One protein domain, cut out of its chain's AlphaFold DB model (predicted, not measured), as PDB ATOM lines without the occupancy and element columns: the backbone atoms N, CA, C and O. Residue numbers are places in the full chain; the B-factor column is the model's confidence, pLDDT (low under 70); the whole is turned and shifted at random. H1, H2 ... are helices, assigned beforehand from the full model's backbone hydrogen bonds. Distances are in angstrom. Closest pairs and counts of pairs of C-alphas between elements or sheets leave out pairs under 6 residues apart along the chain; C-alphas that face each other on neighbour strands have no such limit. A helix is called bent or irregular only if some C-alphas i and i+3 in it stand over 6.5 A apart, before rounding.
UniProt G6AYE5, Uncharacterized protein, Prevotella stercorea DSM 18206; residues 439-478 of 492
ATOM      1  N   ALA A 439     276.088 332.711 427.293       93.00
ATOM      2  CA  ALA A 439     277.027 332.076 426.377       93.00
ATOM      3  C   ALA A 439     276.314 331.540 425.126       93.00
ATOM      4  O   ALA A 439     276.802 331.727 424.013       93.00
ATOM      5  N   GLU A 440     275.150 330.913 425.293       93.06
ATOM      6  CA  GLU A 440     274.353 330.404 424.178       93.06
ATOM      7  C   GLU A 440     273.769 331.530 423.309       93.06
ATOM      8  O   GLU A 440     273.865 331.472 422.082       93.06
ATOM      9  N   GLU A 441     273.250 332.602 423.912       90.69
ATOM     10  CA  GLU A 441     272.770 333.772 423.163       90.69
ATOM     11  C   GLU A 441     273.893 334.425 422.344       90.69
ATOM     12  O   GLU A 441     273.724 334.725 421.156       90.69
ATOM     13  N   LEU A 442     275.094 334.542 422.918       90.06
ATOM     14  CA  LEU A 442     276.263 335.037 422.194       90.06
ATOM     15  C   LEU A 442     276.665 334.105 421.038       90.06
ATOM     16  O   LEU A 442     277.018 334.584 419.952       90.06
ATOM     17  N   ARG A 443     276.581 332.780 421.222       92.19
ATOM     18  CA  ARG A 443     276.828 331.804 420.147       92.19
ATOM     19  C   ARG A 443     275.821 331.951 419.013       92.19
ATOM     20  O   ARG A 443     276.241 331.951 417.858       92.19
ATOM     21  N   LYS A 444     274.527 332.122 419.301       89.00
ATOM     22  CA  LYS A 444     273.491 332.350 418.275       89.00
ATOM     23  C   LYS A 444     273.789 333.606 417.458       89.00
ATOM     24  O   LYS A 444     273.775 333.549 416.228       89.00
ATOM     25  N   VAL A 445     274.120 334.717 418.120       87.56
ATOM     26  CA  VAL A 445     274.504 335.974 417.451       87.56
ATOM     27  C   VAL A 445     275.741 335.773 416.575       87.56
ATOM     28  O   VAL A 445     275.751 336.181 415.414       87.56
ATOM     29  N   THR A 446     276.767 335.102 417.098       91.06
ATOM     30  CA  THR A 446     278.007 334.822 416.361       91.06
ATOM     31  C   THR A 446     277.740 333.931 415.148       91.06
ATOM     32  O   THR A 446     278.179 334.250 414.048       91.06
ATOM     33  N   LYS A 447     276.943 332.867 415.305       89.62
ATOM     34  CA  LYS A 447     276.548 331.960 414.219       89.62
ATOM     35  C   LYS A 447     275.797 332.700 413.111       89.62
ATOM     36  O   LYS A 447     276.110 332.497 411.941       89.62
ATOM     37  N   ARG A 448     274.861 333.593 413.466       87.12
ATOM     38  CA  ARG A 448     274.141 334.446 412.502       87.12
ATOM     39  C   ARG A 448     275.102 335.357 411.736       87.12
ATOM     40  O   ARG A 448     275.066 335.360 410.511       87.12
ATOM     41  N   LYS A 449     276.007 336.057 412.432       88.25
ATOM     42  CA  LYS A 449     277.022 336.927 411.805       88.25
ATOM     43  C   LYS A 449     277.940 336.157 410.853       88.25
ATOM     44  O   LYS A 449     278.148 336.589 409.723       88.25
ATOM     45  N   THR A 450     278.458 335.008 411.284       91.31
ATOM     46  CA  THR A 450     279.321 334.153 410.454       91.31
ATOM     47  C   THR A 450     278.580 333.632 409.230       91.31
ATOM     48  O   THR A 450     279.154 333.600 408.144       91.31
ATOM     49  N   TYR A 451     277.304 333.258 409.377       89.44
ATOM     50  CA  TYR A 451     276.488 332.844 408.240       89.44
ATOM     51  C   TYR A 451     276.314 333.984 407.238       89.44
ATOM     52  O   TYR A 451     276.579 333.769 406.059       89.44
ATOM     53  N   VAL A 452     275.886 335.169 407.692       89.50
ATOM     54  CA  VAL A 452     275.684 336.344 406.825       89.50
ATOM     55  C   VAL A 452     276.968 336.662 406.063       89.50
ATOM     56  O   VAL A 452     276.940 336.783 404.846       89.50
ATOM     57  N   LYS A 453     278.122 336.658 406.743       89.88
ATOM     58  CA  LYS A 453     279.427 336.877 406.103       89.88
ATOM     59  C   LYS A 453     279.758 335.847 405.011       89.88
ATOM     60  O   LYS A 453     280.462 336.181 404.066       89.88
ATOM     61  N   LYS A 454     279.321 334.590 405.162       91.25
ATOM     62  CA  LYS A 454     279.658 333.492 404.239       91.25
ATOM     63  C   LYS A 454     278.667 333.344 403.079       91.25
ATOM     64  O   LYS A 454     279.084 332.971 401.991       91.25
ATOM     65  N   ASN A 455     277.378 333.573 403.323       89.44
ATOM     66  CA  ASN A 455     276.296 333.219 402.393       89.44
ATOM     67  C   ASN A 455     275.401 334.408 402.000       89.44
ATOM     68  O   ASN A 455     274.432 334.213 401.270       89.44
ATOM     69  N   GLY A 456     275.700 335.605 402.504       89.06
ATOM     70  CA  GLY A 456     274.923 336.819 402.291       89.06
ATOM     71  C   GLY A 456     273.779 337.015 403.291       89.06
ATOM     72  O   GLY A 456     273.304 336.077 403.953       89.06
ATOM     73  N   SER A 457     273.346 338.266 403.430       91.56
ATOM     74  CA  SER A 457     272.167 338.642 404.215       91.56
ATOM     75  C   SER A 457     270.867 338.476 403.419       91.56
ATOM     76  O   SER A 457     270.880 338.317 402.200       91.56
ATOM     77  N   PHE A 458     269.721 338.573 404.098       89.44
ATOM     78  CA  PHE A 458     268.413 338.666 403.440       89.44
ATOM     79  C   PHE A 458     268.373 339.832 402.439       89.44
ATOM     80  O   PHE A 458     268.047 339.618 401.279       89.44
ATOM     81  N   ALA A 459     268.814 341.027 402.857       90.56
ATOM     82  CA  ALA A 459     268.876 342.201 401.979       90.56
ATOM     83  C   ALA A 459     269.757 342.020 400.728       90.56
ATOM     84  O   ALA A 459     269.433 342.562 399.678       90.56
ATOM     85  N   GLU A 460     270.864 341.279 400.833       90.62
ATOM     86  CA  GLU A 460     271.782 341.044 399.712       90.62
ATOM     87  C   GLU A 460     271.240 339.995 398.737       90.62
ATOM     88  O   GLU A 460     271.455 340.109 397.533       90.62
ATOM     89  N   LYS A 461     270.555 338.962 399.248       90.12
ATOM     90  CA  LYS A 461     270.097 337.827 398.435       90.12
ATOM     91  C   LYS A 461     268.695 338.015 397.847       90.12
ATOM     92  O   LYS A 461     268.425 337.443 396.798       90.12
ATOM     93  N   TYR A 462     267.838 338.798 398.509       89.44
ATOM     94  CA  TYR A 462     266.441 339.040 398.118       89.44
ATOM     95  C   TYR A 462     266.088 340.541 398.155       89.44
ATOM     96  O   TYR A 462     265.207 340.960 398.915       89.44
ATOM     97  N   PRO A 463     266.795 341.396 397.390       91.25
ATOM     98  CA  PRO A 463     266.569 342.841 397.397       91.25
ATOM     99  C   PRO A 463     265.146 343.234 396.964       91.25
ATOM    100  O   PRO A 463     264.619 344.246 397.417       91.25
ATOM    101  N   GLU A 464     264.489 342.431 396.128       90.38
ATOM    102  CA  GLU A 464     263.119 342.651 395.658       90.38
ATOM    103  C   GLU A 464     262.067 342.546 396.767       90.38
ATOM    104  O   GLU A 464     261.023 343.190 396.665       90.38
ATOM    105  N   LEU A 465     262.343 341.778 397.827       89.19
ATOM    106  CA  LEU A 465     261.454 341.618 398.981       89.19
ATOM    107  C   LEU A 465     261.601 342.761 399.995       89.19
ATOM    108  O   LEU A 465     260.785 342.901 400.903       89.19
ATOM    109  N   LEU A 466     262.609 343.628 399.839       90.06
ATOM    110  CA  LEU A 466     262.803 344.788 400.713       90.06
ATOM    111  C   LEU A 466     261.694 345.838 400.579       90.06
ATOM    112  O   LEU A 466     261.538 346.655 401.482       90.06
ATOM    113  N   LYS A 467     260.927 345.815 399.482       90.56
ATOM    114  CA  LYS A 467     259.748 346.676 399.285       90.56
ATOM    115  C   LYS A 467     258.593 346.313 400.225       90.56
ATOM    116  O   LYS A 467     257.825 347.186 400.607       90.56
ATOM    117  N   ASP A 468     258.511 345.039 400.608       89.69
ATOM    118  CA  ASP A 468     257.480 344.493 401.493       89.69
ATOM    119  C   ASP A 468     257.962 344.481 402.963       89.69
ATOM    120  O   ASP A 468     257.248 344.060 403.874       89.69
ATOM    121  N   TRP A 469     259.187 344.962 403.219       88.31
ATOM    122  CA  TRP A 469     259.774 345.042 404.552       88.31
ATOM    123  C   TRP A 469     259.195 346.213 405.348       88.31
ATOM    124  O   TRP A 469     259.363 347.378 404.988       88.31
ATOM    125  N   PHE A 470     258.580 345.928 406.497       92.75
ATOM    126  CA  PHE A 470     258.028 346.979 407.348       92.75
ATOM    127  C   PHE A 470     259.102 347.604 408.260       92.75
ATOM    128  O   PHE A 470     259.275 347.191 409.409       92.75
ATOM    129  N   TYR A 471     259.844 348.588 407.739       90.81
ATOM    130  CA  TYR A 471     261.004 349.198 408.411       90.81
ATOM    131  C   TYR A 471     260.682 349.759 409.795       90.81
ATOM    132  O   TYR A 471     261.319 349.356 410.763       90.81
ATOM    133  N   GLU A 472     259.660 350.606 409.912       90.88
ATOM    134  CA  GLU A 472     259.304 351.288 411.165       90.88
ATOM    135  C   GLU A 472     259.057 350.291 412.303       90.88
ATOM    136  O   GLU A 472     259.628 350.402 413.387       90.88
ATOM    137  N   LYS A 473     258.262 349.245 412.043       89.88
ATOM    138  CA  LYS A 473     257.974 348.213 413.043       89.88
ATOM    139  C   LYS A 473     259.208 347.366 413.352       89.88
ATOM    140  O   LYS A 473     259.489 347.092 414.516       89.88
ATOM    141  N   ASN A 474     259.965 346.961 412.337       88.00
ATOM    142  CA  ASN A 474     261.117 346.078 412.525       88.00
ATOM    143  C   ASN A 474     262.311 346.777 413.197       88.00
ATOM    144  O   ASN A 474     263.018 346.138 413.979       88.00
ATOM    145  N   GLU A 475     262.499 348.081 412.990       88.44
ATOM    146  CA  GLU A 475     263.506 348.876 413.700       88.44
ATOM    147  C   GLU A 475     263.212 348.962 415.199       88.44
ATOM    148  O   GLU A 475     264.126 348.778 416.004       88.44
ATOM    149  N   THR A 476     261.940 349.119 415.598       88.19
ATOM    150  CA  THR A 476     261.564 349.089 417.029       88.19
ATOM    151  C   THR A 476     261.847 347.737 417.689       88.19
ATOM    152  O   THR A 476     262.082 347.669 418.893       88.19
ATOM    153  N   LEU A 477     261.893 346.661 416.896       85.69
ATOM    154  CA  LEU A 477     262.260 345.311 417.328       85.69
ATOM    155  C   LEU A 477     263.764 345.020 417.181       85.69
ATOM    156  O   LEU A 477     264.203 343.909 417.484       85.69
ATOM    157  N   ASN A 478     264.563 345.996 416.731       82.94
ATOM    158  CA  ASN A 478     265.997 345.862 416.467       82.94
ATOM    159  C   ASN A 478     266.324 344.764 415.427       82.94
ATOM    160  O   ASN A 478     267.357 344.086 415.505       82.94
TER     161      ASN A 478
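What this domain is: This is residues 439 to 478 of the 492 residues of an uncharacterized protein of Prevotella stercorea DSM 18206 (UniProt G6AYE5). The chain makes a flat, open horseshoe with an empty middle: the long helix H1 is one arm, the short helices H2 and H3 make the bend, and H4 is on the other arm. No two of these helices touch, and residues 439 to 447 of H1 and residues 470 to 478, which include H4, stand free. The printed part has 40 residues with four named helices, H1, H2, H3 and H4 in that order, and no named strand; the class is all helix. The whole is loose, with a radius of gyration of the C-alphas of 12.5 A, and the C-alphas span 34 by 24 by 8 A.

Where its parts are: H1, residues 439 to 455, begins with C-alpha 439 at (277.027, 332.076, 426.377) and is 24.0 A long from first to last C-alpha. H2 is residues 458 to 461, 5.3 A. H3, residues 463 to 468, is 10.1 A long; it is neither bent nor irregular, but only just: C-alphas 464 and 467 are 6.4 A apart. H4, residues 471 to 476, is 8.6 A long and ends with C-alpha 476 at (261.564, 349.089, 417.029).

How they stand to each other: H1 and H2 are apart, but only just, their closest C-alphas being 8.3 A from each other. H2 and H3 are close but not clearly touching; their closest C-alphas, those of Ala 459 and Leu 466, are 6.7 A apart. H3 and H4 are apart, and so are H1 and H4. In H1 and H4 every O i to N i+4 pair is within hydrogen-bond range; in H3 0 of 2 are, beside 2 of 3 O i to N i+3 pairs, and H2 is too short for an O i to N i+4 pair.

The domain as a whole: The two C-alphas farthest apart, those of Ala 439 and Glu 464, are 35.3 A from each other. The three links are tight, and the printed part has no cut. The mean pLDDT of the printed part is 89.8, and no printed residue is under 70.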